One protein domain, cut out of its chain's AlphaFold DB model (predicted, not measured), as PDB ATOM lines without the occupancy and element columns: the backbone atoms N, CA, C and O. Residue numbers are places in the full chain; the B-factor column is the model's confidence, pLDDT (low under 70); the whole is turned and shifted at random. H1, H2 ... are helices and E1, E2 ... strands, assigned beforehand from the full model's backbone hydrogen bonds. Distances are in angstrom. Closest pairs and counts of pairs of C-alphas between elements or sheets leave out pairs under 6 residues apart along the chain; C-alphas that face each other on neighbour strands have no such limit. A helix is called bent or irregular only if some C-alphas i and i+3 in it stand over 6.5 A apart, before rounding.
ATOM      1  N   ALA A  22     169.766 186.577 227.722       90.62
ATOM      2  CA  ALA A  22     170.936 187.148 228.385       90.62
ATOM      3  C   ALA A  22     170.706 188.601 228.854       90.62
ATOM      4  O   ALA A  22     171.240 189.000 229.885       90.62
ATOM      5  N   GLU A  23     169.868 189.376 228.156       90.38
ATOM      6  CA  GLU A  23     169.519 190.760 228.525       90.38
ATOM      7  C   GLU A  23     168.554 190.839 229.717       90.38
ATOM      8  O   GLU A  23     168.355 191.906 230.299       90.38
ATOM      9  N   LEU A  24     167.926 189.718 230.076       91.25
ATOM     10  CA  LEU A  24     166.957 189.636 231.168       91.25
ATOM     11  C   LEU A  24     167.589 189.193 232.494       91.25
ATOM     12  O   LEU A  24     166.899 189.114 233.511       91.25
ATOM     13  N   VAL A  25     168.894 188.904 232.503       94.12
ATOM     14  CA  VAL A  25     169.624 188.540 233.719       94.12
ATOM     15  C   VAL A  25     169.571 189.694 234.726       94.12
ATOM     16  O   VAL A  25     169.805 190.851 234.388       94.12
ATOM     17  N   GLY A  26     169.236 189.373 235.975       92.69
ATOM     18  CA  GLY A  26     169.019 190.325 237.061       92.69
ATOM     19  C   GLY A  26     167.615 190.927 237.107       92.69
ATOM     20  O   GLY A  26     167.363 191.766 237.966       92.69
ATOM     21  N   ARG A  27     166.692 190.519 236.224       92.75
ATOM     22  CA  ARG A  27     165.325 191.063 236.159       92.75
ATOM     23  C   ARG A  27     164.270 190.019 236.485       92.75
ATOM     24  O   ARG A  27     164.453 188.821 236.226       92.75
ATOM     25  N   TRP A  28     163.122 190.480 236.984       92.12
ATOM     26  CA  TRP A  28     161.938 189.633 237.098       92.12
ATOM     27  C   TRP A  28     161.452 189.217 235.717       92.12
ATOM     28  O   TRP A  28     161.022 190.025 234.893       92.12
ATOM     29  N   THR A  29     161.523 187.917 235.488       91.00
ATOM     30  CA  THR A  29     161.365 187.303 234.184       91.00
ATOM     31  C   THR A  29     160.384 186.154 234.290       91.00
ATOM     32  O   THR A  29     160.379 185.377 235.250       91.00
ATOM     33  N   ARG A  30     159.542 186.027 233.270       89.69
ATOM     34  CA  ARG A  30     158.744 184.833 233.048       89.69
ATOM     35  C   ARG A  30     159.505 183.885 232.143       89.69
ATOM     36  O   ARG A  30     159.821 184.240 231.011       89.69
ATOM     37  N   VAL A  31     159.730 182.671 232.621       89.25
ATOM     38  CA  VAL A  31     160.280 181.566 231.841       89.25
ATOM     39  C   VAL A  31     159.157 180.583 231.547       89.25
ATOM     40  O   VAL A  31     158.550 180.027 232.461       89.25
ATOM     41  N   ARG A  32     158.864 180.368 230.265       86.12
ATOM     42  CA  ARG A  32     157.911 179.346 229.823       86.12
ATOM     43  C   ARG A  32     158.663 178.057 229.523       86.12
ATOM     44  O   ARG A  32     159.418 178.005 228.554       86.12
ATOM     45  N   GLY A  33     158.441 177.039 230.349       75.19
ATOM     46  CA  GLY A  33     158.989 175.698 230.157       75.19
ATOM     47  C   GLY A  33     157.900 174.639 230.011       75.19
ATOM     48  O   GLY A  33     156.707 174.928 230.110       75.19
ATOM     49  N   ASP A  34     158.326 173.391 229.833       70.00
ATOM     50  CA  ASP A  34     157.422 172.243 229.653       70.00
ATOM     51  C   ASP A  34     156.527 171.984 230.876       70.00
ATOM     52  O   ASP A  34     155.426 171.456 230.758       70.00
ATOM     53  N   HIS A  35     156.985 172.404 232.058       67.25
ATOM     54  CA  HIS A  35     156.292 172.227 233.337       67.25
ATOM     55  C   HIS A  35     155.391 173.424 233.703       67.25
ATOM     56  O   HIS A  35     154.896 173.504 234.827       67.25
ATOM     57  N   GLY A  36     155.183 174.358 232.768       74.81
ATOM     58  CA  GLY A  36     154.385 175.568 232.955       74.81
ATOM     59  C   GLY A  36     155.211 176.853 233.065       74.81
ATOM     60  O   GLY A  36     156.442 176.847 233.010       74.81
ATOM     61  N   ASP A  37     154.499 177.975 233.198       82.81
ATOM     62  CA  ASP A  37     155.095 179.308 233.321       82.81
ATOM     63  C   ASP A  37     155.670 179.496 234.735       82.81
ATOM     64  O   ASP A  37     154.943 179.464 235.733       82.81
ATOM     65  N   GLN A  38     156.978 179.722 234.816       88.12
ATOM     66  CA  GLN A  38     157.690 180.066 236.043       88.12
ATOM     67  C   GLN A  38     158.031 181.554 236.048       88.12
ATOM     68  O   GLN A  38     158.298 182.147 235.003       88.12
ATOM     69  N   VAL A  39     158.008 182.171 237.229       90.62
ATOM     70  CA  VAL A  39     158.305 183.597 237.405       90.62
ATOM     71  C   VAL A  39     159.298 183.759 238.545       90.62
ATOM     72  O   VAL A  39     159.088 183.222 239.635       90.62
ATOM     73  N   GLY A  40     160.374 184.490 238.278       93.00
ATOM     74  CA  GLY A  40     161.493 184.671 239.193       93.00
ATOM     75  C   GLY A  40     162.498 185.693 238.673       93.00
ATOM     76  O   GLY A  40     162.342 186.209 237.567       93.00
ATOM     77  N   VAL A  41     163.543 185.959 239.450       95.12
ATOM     78  CA  VAL A  41     164.703 186.734 238.998       95.12
ATOM     79  C   VAL A  41     165.608 185.816 238.187       95.12
ATOM     80  O   VAL A  41     166.063 184.784 238.688       95.12
ATOM     81  N   LEU A  42     165.852 186.144 236.918       94.69
ATOM     82  CA  LEU A  42     166.755 185.352 236.083       94.69
ATOM     83  C   LEU A  42     168.193 185.601 236.547       94.69
ATOM     84  O   LEU A  42     168.701 186.705 236.405       94.69
ATOM     85  N   LEU A  43     168.848 184.600 237.127       95.38
ATOM     86  CA  LEU A  43     170.205 184.743 237.665       95.38
ATOM     87  C   LEU A  43     171.269 184.530 236.589       95.38
ATOM     88  O   LEU A  43     172.338 185.132 236.625       95.38
ATOM     89  N   HIS A  44     170.981 183.641 235.643       93.81
ATOM     90  CA  HIS A  44     171.909 183.265 234.591       93.81
ATOM     91  C   HIS A  44     171.147 182.814 233.351       93.81
ATOM     92  O   HIS A  44     170.161 182.084 233.459       93.81
ATOM     93  N   ALA A  45     171.644 183.199 232.180       93.56
ATOM     94  CA  ALA A  45     171.219 182.659 230.900       93.56
ATOM     95  C   ALA A  45     172.396 182.721 229.926       93.56
ATOM     96  O   ALA A  45     172.770 183.796 229.465       93.56
ATOM     97  N   THR A  46     172.968 181.563 229.607       92.38
ATOM     98  CA  THR A  46     174.053 181.450 228.627       92.38
ATOM     99  C   THR A  46     173.673 180.464 227.548       92.38
ATOM    100  O   THR A  46     173.126 179.395 227.814       92.38
ATOM    101  N   ARG A  47     173.988 180.805 226.300       90.31
ATOM    102  CA  ARG A  47     173.804 179.895 225.177       90.31
ATOM    103  C   ARG A  47     175.052 179.039 224.984       90.31
ATOM    104  O   ARG A  47     176.104 179.541 224.596       90.31
ATOM    105  N   SER A  48     174.923 177.733 225.196       87.56
ATOM    106  CA  SER A  48     175.975 176.765 224.895       87.56
ATOM    107  C   SER A  48     176.143 176.634 223.381       87.56
ATOM    108  O   SER A  48     175.232 176.201 222.670       87.56
ATOM    109  N   VAL A  49     177.321 177.006 222.871       80.88
ATOM    110  CA  VAL A  49     177.638 176.964 221.432       80.88
ATOM    111  C   VAL A  49     177.685 175.522 220.917       80.88
ATOM    112  O   VAL A  49     177.190 175.240 219.826       80.88
ATOM    113  N   ALA A  50     178.219 174.598 221.721       80.31
ATOM    114  CA  ALA A  50     178.351 173.188 221.360       80.31
ATOM    115  C   ALA A  50     176.994 172.467 221.313       80.31
ATOM    116  O   ALA A  50     176.716 171.730 220.370       80.31
ATOM    117  N   ALA A  51     176.129 172.706 222.305       78.69
ATOM    118  CA  ALA A  51     174.827 172.044 222.400       78.69
ATOM    119  C   ALA A  51     173.698 172.799 221.678       78.69
ATOM    120  O   ALA A  51     172.604 172.258 221.528       78.69
ATOM    121  N   ARG A  52     173.937 174.053 221.261       84.81
ATOM    122  CA  ARG A  52     172.925 175.003 220.758       84.81
ATOM    123  C   ARG A  52     171.723 175.186 221.696       84.81
ATOM    124  O   ARG A  52     170.649 175.574 221.241       84.81
ATOM    125  N   ARG A  53     171.910 174.942 222.993       89.31
ATOM    126  CA  ARG A  53     170.891 175.044 224.046       89.31
ATOM    127  C   ARG A  53     171.239 176.170 225.006       89.31
ATOM    128  O   ARG A  53     172.410 176.501 225.169       89.31
ATOM    129  N   TRP A  54     170.227 176.743 225.633       91.25
ATOM    130  CA  TRP A  54     170.418 177.625 226.773       91.25
ATOM    131  C   TRP A  54     170.674 176.811 228.028       91.25
ATOM    132  O   TRP A  54     170.082 175.751 228.208       91.25
ATOM    133  N   GLU A  55     171.519 177.340 228.891       92.88
ATOM    134  CA  GLU A  55     171.669 176.953 230.284       92.88
ATOM    135  C   GLU A  55     171.248 178.156 231.117       92.88
ATOM    136  O   GLU A  55     171.676 179.284 230.851       92.88
ATOM    137  N   TRP A  56     170.353 177.940 232.076       93.88
ATOM    138  CA  TRP A  56     169.750 179.035 232.816       93.88
ATOM    139  C   TRP A  56     169.425 178.672 234.257       93.88
ATOM    140  O   TRP A  56     169.205 177.507 234.599       93.88
ATOM    141  N   SER A  57     169.366 179.701 235.095       95.25
ATOM    142  CA  SER A  57     168.903 179.604 236.473       95.25
ATOM    143  C   SER A  57     167.994 180.777 236.820       95.25
ATOM    144  O   SER A  57     168.235 181.922 236.439       95.25
ATOM    145  N   LEU A  58     166.915 180.472 237.528       94.62
ATOM    146  CA  LEU A  58     165.844 181.385 237.889       94.62
ATOM    147  C   LEU A  58     165.615 181.287 239.395       94.62
ATOM    148  O   LEU A  58     165.240 180.227 239.898       94.62
ATOM    149  N   ARG A  59     165.806 182.384 240.124       94.81
ATOM    150  CA  ARG A  59     165.431 182.454 241.535       94.81
ATOM    151  C   ARG A  59     163.949 182.746 241.653       94.81
ATOM    152  O   ARG A  59     163.478 183.818 241.288       94.81
ATOM    153  N   THR A  60     163.210 181.777 242.167       92.25
ATOM    154  CA  THR A  60     161.791 181.920 242.486       92.25
ATOM    155  C   THR A  60     161.621 182.160 243.987       92.25
ATOM    156  O   THR A  60     162.511 181.809 244.762       92.25
ATOM    157  N   PRO A  61     160.449 182.634 244.443       88.94
ATOM    158  CA  PRO A  61     160.154 182.734 245.876       88.94
ATOM    159  C   PRO A  61     160.228 181.402 246.638       88.94
ATOM    160  O   PRO A  61     160.186 181.396 247.860       88.94
ATOM    161  N   THR A  62     160.249 180.271 245.930       86.81
ATOM    162  CA  THR A  62     160.343 178.925 246.511       86.81
ATOM    163  C   THR A  62     161.747 178.323 246.409       86.81
ATOM    164  O   THR A  62     161.936 177.175 246.795       86.81
ATOM    165  N   GLY A  63     162.717 179.063 245.868       89.69
ATOM    166  CA  GLY A  63     164.086 178.601 245.646       89.69
ATOM    167  C   GLY A  63     164.540 178.747 244.195       89.69
ATOM    168  O   GLY A  63     163.818 179.252 243.329       89.69
ATOM    169  N   VAL A  64     165.765 178.303 243.923       93.88
ATOM    170  CA  VAL A  64     166.378 178.390 242.594       93.88
ATOM    171  C   VAL A  64     165.958 177.202 241.733       93.88
ATOM    172  O   VAL A  64     166.099 176.048 242.132       93.88
ATOM    173  N   VAL A  65     165.475 177.493 240.529       92.19
ATOM    174  CA  VAL A  65     165.204 176.510 239.480       92.19
ATOM    175  C   VAL A  65     166.263 176.644 238.400       92.19
ATOM    176  O   VAL A  65     166.548 177.742 237.932       92.19
ATOM    177  N   THR A  66     166.838 175.524 237.982       92.56
ATOM    178  CA  THR A  66     167.802 175.462 236.880       92.56
ATOM    179  C   THR A  66     167.211 174.693 235.713       92.56
ATOM    180  O   THR A  66     166.488 173.718 235.919       92.56
ATOM    181  N   GLY A  67     167.572 175.066 234.492       89.94
ATOM    182  CA  GLY A  67     167.162 174.324 233.312       89.94
ATOM    183  C   GLY A  67     168.161 174.422 232.174       89.94
ATOM    184  O   GLY A  67     169.058 175.266 232.155       89.94
ATOM    185  N   SER A  68     167.985 173.521 231.211       89.94
ATOM    186  CA  SER A  68     168.696 173.570 229.941       89.94
ATOM    187  C   SER A  68     167.742 173.283 228.784       89.94
ATOM    188  O   SER A  68     166.767 172.554 228.957       89.94
ATOM    189  N   GLY A  69     168.005 173.857 227.611       87.75
ATOM    190  CA  GLY A  69     167.182 173.656 226.414       87.75
ATOM    191  C   GLY A  69     166.786 174.956 225.729       87.75
ATOM    192  O   GLY A  69     167.535 175.931 225.750       87.75
ATOM    193  N   ASP A  70     165.621 174.965 225.091       87.25
ATOM    194  CA  ASP A  70     165.064 176.193 224.531       87.25
ATOM    195  C   ASP A  70     164.550 177.081 225.665       87.25
ATOM    196  O   ASP A  70     163.715 176.669 226.468       87.25
ATOM    197  N   LEU A  71     165.048 178.316 225.733       87.44
ATOM    198  CA  LEU A  71     164.661 179.272 226.762       87.44
ATOM    199  C   LEU A  71     163.722 180.320 226.176       87.44
ATOM    200  O   LEU A  71     164.131 181.190 225.410       87.44
ATOM    201  N   ARG A  72     162.448 180.240 226.563       88.00
ATOM    202  CA  ARG A  72     161.437 181.256 226.256       88.00
ATOM    203  C   ARG A  72     161.264 182.159 227.470       88.00
ATOM    204  O   ARG A  72     160.389 181.924 228.303       88.00
ATOM    205  N   ALA A  73     162.139 183.151 227.565       88.75
ATOM    206  CA  ALA A  73     162.106 184.174 228.597       88.75
ATOM    207  C   ALA A  73     161.408 185.441 228.078       88.75
ATOM    208  O   ALA A  73     161.562 185.814 226.916       88.75
ATOM    209  N   ALA A  74     160.633 186.093 228.935       87.94
ATOM    210  CA  ALA A  74     160.037 187.393 228.660       87.94
ATOM    211  C   ALA A  74     160.067 188.260 229.925       87.94
ATOM    212  O   ALA A  74     159.909 187.712 231.024       87.94
ATOM    213  N   PRO A  75     160.207 189.593 229.795       86.69
ATOM    214  CA  PRO A  75     159.991 190.504 230.909       86.69
ATOM    215  C   PRO A  75     158.641 190.252 231.575       86.69
ATOM    216  O   PRO A  75     157.688 189.770 230.946       86.69
ATOM    217  N   LEU A  76     158.539 190.603 232.852       82.25
ATOM    218  CA  LEU A  76     157.259 190.584 233.538       82.25
ATOM    219  C   LEU A  76     156.313 191.617 232.892       82.25
ATOM    220  O   LEU A  76     156.516 192.818 233.006       82.25
ATOM    221  N   GLY A  77     155.308 191.143 232.153       69.31
ATOM    222  CA  GLY A  77     154.376 192.013 231.427       69.31
ATOM    223  C   GLY A  77     153.389 192.760 232.333       69.31
ATOM    224  O   GLY A  77     153.052 192.285 233.417       69.31
ATOM    225  N   GLY A  78     152.882 193.894 231.834       55.66
ATOM    226  CA  GLY A  78     152.070 194.880 232.566       55.66
ATOM    227  C   GLY A  78     150.608 194.566 232.827       55.66
ATOM    228  O   GLY A  78     149.747 195.433 232.835       55.66
ATOM    229  N   HIS A  79     150.289 193.303 233.020       54.19
ATOM    230  CA  HIS A  79     149.057 192.968 233.709       54.19
ATOM    231  C   HIS A  79     149.475 192.188 234.931       54.19
ATOM    232  O   HIS A  79     150.324 191.307 234.799       54.19
ATOM    233  N   GLU A  80     148.905 192.511 236.099       60.12
ATOM    234  CA  GLU A  80     149.076 191.754 237.343       60.12
ATOM    235  C   GLU A  80     148.598 190.306 237.159       60.12
ATOM    236  O   GLU A  80     147.535 189.868 237.621       60.12
ATOM    237  N   ASP A  81     149.418 189.540 236.452       73.00
ATOM    238  CA  ASP A  81     149.181 188.159 236.158       73.00
ATOM    239  C   ASP A  81     149.173 187.427 237.495       73.00
ATOM    240  O   ASP A  81     149.853 187.794 238.464       73.00
ATOM    241  N   ARG A  82     148.365 186.379 237.568       81.00
ATOM    242  CA  ARG A  82     148.201 185.564 238.767       81.00
ATOM    243  C   ARG A  82     149.558 185.136 239.338       81.00
ATOM    244  O   ARG A  82     149.708 185.068 240.556       81.00
ATOM    245  N   ALA A  83     150.538 184.897 238.466       80.69
ATOM    246  CA  ALA A  83     151.906 184.565 238.841       80.69
ATOM    247  C   ALA A  83     152.619 185.701 239.604       80.69
ATOM    248  O   ALA A  83     153.178 185.436 240.664       80.69
ATOM    249  N   THR A  84     152.529 186.953 239.144       84.31
ATOM    250  CA  THR A  84     153.122 188.135 239.800       84.31
ATOM    251  C   THR A  84     152.538 188.356 241.191       84.31
ATOM    252  O   THR A  84     153.275 188.465 242.170       84.31
ATOM    253  N   ARG A  85     151.202 188.332 241.314       87.31
ATOM    254  CA  ARG A  85     150.529 188.459 242.621       87.31
ATOM    255  C   ARG A  85     150.900 187.317 243.562       87.31
ATOM    256  O   ARG A  85     151.128 187.535 244.751       87.31
ATOM    257  N   SER A  86     150.984 186.098 243.029       88.62
ATOM    258  CA  SER A  86     151.402 184.933 243.804       88.62
ATOM    259  C   SER A  86     152.854 185.050 244.266       88.62
ATOM    260  O   SER A  86     153.143 184.677 245.401       88.62
ATOM    261  N   ALA A  87     153.756 185.553 243.421       89.94
ATOM    262  CA  ALA A  87     155.157 185.754 243.770       89.94
ATOM    263  C   ALA A  87     155.303 186.811 244.870       89.94
ATOM    264  O   ALA A  87     155.887 186.525 245.912       89.94
ATOM    265  N   ARG A  88     154.648 187.967 244.702       91.94
ATOM    266  CA  ARG A  88     154.602 189.048 245.697       91.94
ATOM    267  C   ARG A  88     154.099 188.553 247.053       91.94
ATOM    268  O   ARG A  88     154.714 188.822 248.080       91.94
ATOM    269  N   ARG A  89     152.997 187.790 247.071       93.00
ATOM    270  CA  ARG A  89     152.456 187.204 248.310       93.00
ATOM    271  C   ARG A  89     153.460 186.264 248.980       93.00
ATOM    272  O   ARG A  89     153.605 186.325 250.195       93.00
ATOM    273  N   ARG A  90     154.125 185.397 248.209       93.12
ATOM    274  CA  ARG A  90     155.104 184.443 248.750       93.12
ATOM    275  C   ARG A  90     156.332 185.141 249.318       93.12
ATOM    276  O   ARG A  90     156.723 184.799 250.420       93.12
ATOM    277  N   LEU A  91     156.879 186.137 248.624       93.50
ATOM    278  CA  LEU A  91     158.016 186.911 249.130       93.50
ATOM    279  C   LEU A  91     157.674 187.655 250.415       93.50
ATOM    280  O   LEU A  91     158.468 187.655 251.345       93.50
ATOM    281  N   ARG A  92     156.473 188.239 250.510       95.12
ATOM    282  CA  ARG A  92     156.021 188.884 251.752       95.12
ATOM    283  C   ARG A  92     155.896 187.901 252.911       95.12
ATOM    284  O   ARG A  92     156.282 188.253 254.016       95.12
ATOM    285  N   ALA A  93     155.376 186.701 252.656       94.44
ATOM    286  CA  ALA A  93     155.317 185.648 253.667       94.44
ATOM    287  C   ALA A  93     156.728 185.205 254.083       94.44
ATOM    288  O   ALA A  93     157.047 185.272 255.258       94.44
ATOM    289  N   ALA A  94     157.600 184.883 253.122       92.44
ATOM    290  CA  ALA A  94     158.977 184.476 253.395       92.44
ATOM    291  C   ALA A  94     159.761 185.548 254.166       92.44
ATOM    292  O   ALA A  94     160.436 185.239 255.137       92.44
ATOM    293  N   ARG A  95     159.632 186.823 253.781       94.25
ATOM    294  CA  ARG A  95     160.242 187.945 254.503       94.25
ATOM    295  C   ARG A  95     159.707 188.061 255.932       94.25
ATOM    296  O   ARG A  95     160.490 188.351 256.825       94.25
ATOM    297  N   ALA A  96     158.402 187.880 256.143       94.81
ATOM    298  CA  ALA A  96     157.812 187.922 257.480       94.81
ATOM    299  C   ALA A  96     158.331 186.770 258.353       94.81
ATOM    300  O   ALA A  96     158.776 187.023 259.467       94.81
ATOM    301  N   ASP A  97     158.362 185.551 257.809       93.56
ATOM    302  CA  ASP A  97     158.886 184.371 258.501       93.56
ATOM    303  C   ASP A  97     160.372 184.559 258.854       93.56
ATOM    304  O   ASP A  97     160.784 184.331 259.988       93.56
ATOM    305  N   LEU A  98     161.186 185.042 257.911       92.62
ATOM    306  CA  LEU A  98     162.606 185.311 258.149       92.62
ATOM    307  C   LEU A  98     162.811 186.436 259.171       92.62
ATOM    308  O   LEU A  98     163.668 186.322 260.035       92.62
ATOM    309  N   ALA A  99     162.011 187.501 259.126       92.94
ATOM    310  CA  ALA A  99     162.103 188.579 260.109       92.94
ATOM    311  C   ALA A  99     161.736 188.127 261.534       92.94
ATOM    312  O   ALA A  99     162.195 188.739 262.496       92.94
ATOM    313  N   GLU A 100     160.902 187.092 261.672       94.12
ATOM    314  CA  GLU A 100     160.488 186.544 262.967       94.12
ATOM    315  C   GLU A 100     161.461 185.482 263.500       94.12
ATOM    316  O   GLU A 100     161.721 185.444 264.703       94.12
ATOM    317  N   PHE A 101     162.000 184.629 262.623       94.25
ATOM    318  CA  PHE A 101     162.705 183.411 263.033       94.25
ATOM    319  C   PHE A 101     164.182 183.334 262.635       94.25
ATOM    320  O   PHE A 101     164.879 182.458 263.148       94.25
ATOM    321  N   ALA A 102     164.666 184.180 261.723       91.12
ATOM    322  CA  ALA A 102     166.056 184.131 261.281       91.12
ATOM    323  C   ALA A 102     167.002 184.860 262.246       91.12
ATOM    324  O   ALA A 102     166.598 185.732 263.021       91.12
ATOM    325  N   ASP A 103     168.286 184.517 262.165       92.19
ATOM    326  CA  ASP A 103     169.324 185.221 262.910       92.19
ATOM    327  C   ASP A 103     169.448 186.678 262.438       92.19
ATOM    328  O   ASP A 103     169.204 187.028 261.278       92.19
ATOM    329  N   ALA A 104     169.876 187.556 263.346       86.44
ATOM    330  CA  ALA A 104     170.161 188.938 262.992       86.44
ATOM    331  C   ALA A 104     171.272 188.993 261.926       86.44
ATOM    332  O   ALA A 104     172.401 188.571 262.174       86.44
ATOM    333  N   GLY A 105     170.948 189.549 260.755       86.00
ATOM    334  CA  GLY A 105     171.859 189.613 259.609       86.00
ATOM    335  C   GLY A 105     171.807 188.392 258.687       86.00
ATOM    336  O   GLY A 105     172.748 188.193 257.919       86.00
ATOM    337  N   ASP A 106     170.750 187.573 258.754       90.31
ATOM    338  CA  ASP A 106     170.547 186.487 257.794       90.31
ATOM    339  C   ASP A 106     170.457 187.044 256.353       90.31
ATOM    340  O   ASP A 106     169.548 187.826 256.046       90.31
ATOM    341  N   PRO A 107     171.361 186.634 255.439       90.62
ATOM    342  CA  PRO A 107     171.363 187.114 254.060       90.62
ATOM    343  C   PRO A 107     170.085 186.750 253.289       90.62
ATOM    344  O   PRO A 107     169.749 187.424 252.316       90.62
ATOM    345  N   ALA A 108     169.346 185.717 253.706       89.38
ATOM    346  CA  ALA A 108     168.078 185.349 253.088       89.38
ATOM    347  C   ALA A 108     167.001 186.425 253.297       89.38
ATOM    348  O   ALA A 108     166.151 186.614 252.425       89.38
ATOM    349  N   LEU A 109     167.035 187.150 254.423       92.12
ATOM    350  CA  LEU A 109     166.100 188.246 254.685       92.12
ATOM    351  C   LEU A 109     166.372 189.439 253.757       92.12
ATOM    352  O   LEU A 109     165.434 190.006 253.184       92.12
ATOM    353  N   ASP A 110     167.646 189.786 253.581       91.75
ATOM    354  CA  ASP A 110     168.083 190.850 252.673       91.75
ATOM    355  C   ASP A 110     167.769 190.493 251.216       91.75
ATOM    356  O   ASP A 110     167.268 191.325 250.452       91.75
ATOM    357  N   GLU A 111     167.982 189.232 250.839       92.44
ATOM    358  CA  GLU A 111     167.653 188.712 249.516       92.44
ATOM    359  C   GLU A 111     166.144 188.758 249.244       92.44
ATOM    360  O   GLU A 111     165.725 189.289 248.215       92.44
ATOM    361  N   ALA A 112     165.311 188.283 250.177       91.81
ATOM    362  CA  ALA A 112     163.855 188.329 250.040       91.81
ATOM    363  C   ALA A 112     163.319 189.769 249.970       91.81
ATOM    364  O   ALA A 112     162.346 190.039 249.256       91.81
ATOM    365  N   THR A 113     163.948 190.695 250.697       93.94
ATOM    366  CA  THR A 113     163.617 192.126 250.654       93.94
ATOM    367  C   THR A 113     163.980 192.724 249.296       93.94
ATOM    368  O   THR A 113     163.114 193.313 248.649       93.94
ATOM    369  N   SER A 114     165.200 192.481 248.817       93.88
ATOM    370  CA  SER A 114     165.681 192.954 247.511       93.88
ATOM    371  C   SER A 114     164.837 192.411 246.352       93.88
ATOM    372  O   SER A 114     164.468 193.147 245.438       93.88
ATOM    373  N   ASP A 115     164.472 191.128 246.405       94.06
ATOM    374  CA  ASP A 115     163.621 190.489 245.400       94.06
ATOM    375  C   ASP A 115     162.217 191.098 245.364       94.06
ATOM    376  O   ASP A 115     161.652 191.285 244.281       94.06
ATOM    377  N   LEU A 116     161.651 191.418 246.533       93.25
ATOM    378  CA  LEU A 116     160.348 192.068 246.635       93.25
ATOM    379  C   LEU A 116     160.388 193.497 246.081       93.25
ATOM    380  O   LEU A 116     159.495 193.862 245.319       93.25
ATOM    381  N   GLU A 117     161.416 194.276 246.414       93.81
ATOM    382  CA  GLU A 117     161.604 195.635 245.895       93.81
ATOM    383  C   GLU A 117     161.763 195.638 244.370       93.81
ATOM    384  O   GLU A 117     161.084 196.395 243.672       93.81
ATOM    385  N   LEU A 118     162.587 194.735 243.831       92.56
ATOM    386  CA  LEU A 118     162.764 194.583 242.388       92.56
ATOM    387  C   LEU A 118     161.455 194.169 241.699       92.56
ATOM    388  O   LEU A 118     161.144 194.660 240.614       92.56
ATOM    389  N   LEU A 119     160.665 193.285 242.323       90.81
ATOM    390  CA  LEU A 119     159.363 192.871 241.790       90.81
ATOM    391  C   LEU A 119     158.398 194.052 241.720       90.81
ATOM    392  O   LEU A 119     157.666 194.203 240.741       90.81
ATOM    393  N   GLU A 120     158.368 194.867 242.774       89.56
ATOM    394  CA  GLU A 120     157.513 196.045 242.857       89.56
ATOM    395  C   GLU A 120     157.921 197.092 241.812       89.56
ATOM    396  O   GLU A 120     157.046 197.578 241.091       89.56
ATOM    397  N   LEU A 121     159.224 197.330 241.634       88.69
ATOM    398  CA  LEU A 121     159.765 198.214 240.601       88.69
ATOM    399  C   LEU A 121     159.371 197.766 239.185       88.69
ATOM    400  O   LEU A 121     158.774 198.540 238.441       88.69
ATOM    401  N   GLU A 122     159.650 196.513 238.817       86.81
ATOM    402  CA  GLU A 122     159.339 195.984 237.478       86.81
ATOM    403  C   GLU A 122     157.824 195.972 237.215       86.81
ATOM    404  O   GLU A 122     157.376 196.272 236.108       86.81
ATOM    405  N   SER A 123     157.009 195.706 238.246       80.19
ATOM    406  CA  SER A 123     155.548 195.785 238.126       80.19
ATOM    407  C   SER A 123     155.021 197.212 237.951       80.19
ATOM    408  O   SER A 123     153.969 197.394 237.350       80.19
ATOM    409  N   ALA A 124     155.737 198.226 238.447       81.50
ATOM    410  CA  ALA A 124     155.343 199.626 238.314       81.50
ATOM    411  C   ALA A 124     155.698 200.221 236.939       81.50
ATOM    412  O   ALA A 124     155.019 201.137 236.479       81.50
ATOM    413  N   VAL A 125     156.737 199.703 236.271       77.38
ATOM    414  CA  VAL A 125     157.132 200.113 234.905       77.38
ATOM    415  C   VAL A 125     156.088 199.693 233.864       77.38
ATOM    416  O   VAL A 125     155.960 200.321 232.811       77.38
ATOM    417  N   HIS A 126     155.311 198.657 234.170       64.00
ATOM    418  CA  HIS A 126     154.275 198.125 233.299       64.00
ATOM    419  C   HIS A 126     152.912 198.103 234.034       64.00
ATOM    420  O   HIS A 126     152.488 197.036 234.473       64.00
TER     421      HIS A 126
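Overview. This is residues 22 to 126 of the 127 residues of an uncharacterized protein of Nocardiopsis sp. CNR-923 (UniProt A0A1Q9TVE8). Look first for one strongly twisted sheet of five strands, sharply bent at E2, with a helical hairpin, H1 and H2, packed across its strands. The hairpin meets the sheet with residues 83 to 91 of H1 and 115 to 123 of H2, and its far end, residues 100 to 105, sticks out free. The printed part has 105 residues, with five named strands E1 to E5 and then two named helices H1 and H2; the sheet order is E4, E3, E2, E1, E5, all antiparallel, and the class is mixed, helices and strands. The whole is compact, with a radius of gyration of the C-alphas of 14.5 A, though only just elongated in outline, spanning 46 by 30 by 23 A.

Arrangement. Begin with E2, residues 36 to 47, which bends by 105 degrees at residue 41. Its residues 36 to 41 pair with E1, residues 28 to 33, where N 31 and O 38 are 2.8 A apart, within hydrogen-bond range. Its residues 41 to 47 pair with E3, residues 54 to 60, where N 57 and O 44 are 3.0 A apart. Beyond E3 find the edge strand E4, residues 63 to 69, with N 58 and O 65 at 2.8 A. E1 through E4 form a meander, each strand the antiparallel neighbour of the one before. The other edge strand is E5, residues 72 to 75, beside E1, with N 30 and O 74 at 2.8 A. E4 and E5 are apart, though a tight link joins them. Now find H1, residues 82 to 101, and H2, residues 107 to 125, which make two layers with the sheet, helices on one face. H1 is on the sheet at a height of 9.6 A and runs across the strands, at 71 degrees to E2 on the local plane; the closest C-alphas of H1 and E2 are those of Ala 83 and Val 39, 6.6 A apart. H2 is on the sheet at a height of 8.9 A, and its C-alpha closest to E1 is that of Leu 119, 6.3 A from that of Trp 28. H1 and H2 touch as a helical hairpin, opposite ways at a shallow tilt of 28 degrees, with the C-alphas of Leu 98 and Leu 109 closest at 5.7 A. In both helices every O i to N i+4 pair is within hydrogen-bond range.

Along the chain. Find C-alpha 28 at (161.938, 189.633, 237.098), where E1 begins. E2, residues 36 to 47, measures 21.4 A from first to last C-alpha, and E4, residues 63 to 69, measures 20.1 A. H1 starts with C-alpha 82 at (148.201, 185.564, 238.767) and runs 28.4 A. H2 runs 27.2 A to C-alpha 125 at (157.132, 200.113, 234.905).

Size, cuts and confidence. The two C-alphas farthest apart are those of Ala 50 and Glu 100, at 47.2 A. The printed part has no cut, and no link is long. The mean pLDDT of the printed part is 87.8; look for values under 70 at residue 35, residues 77 to 80 and residue 126.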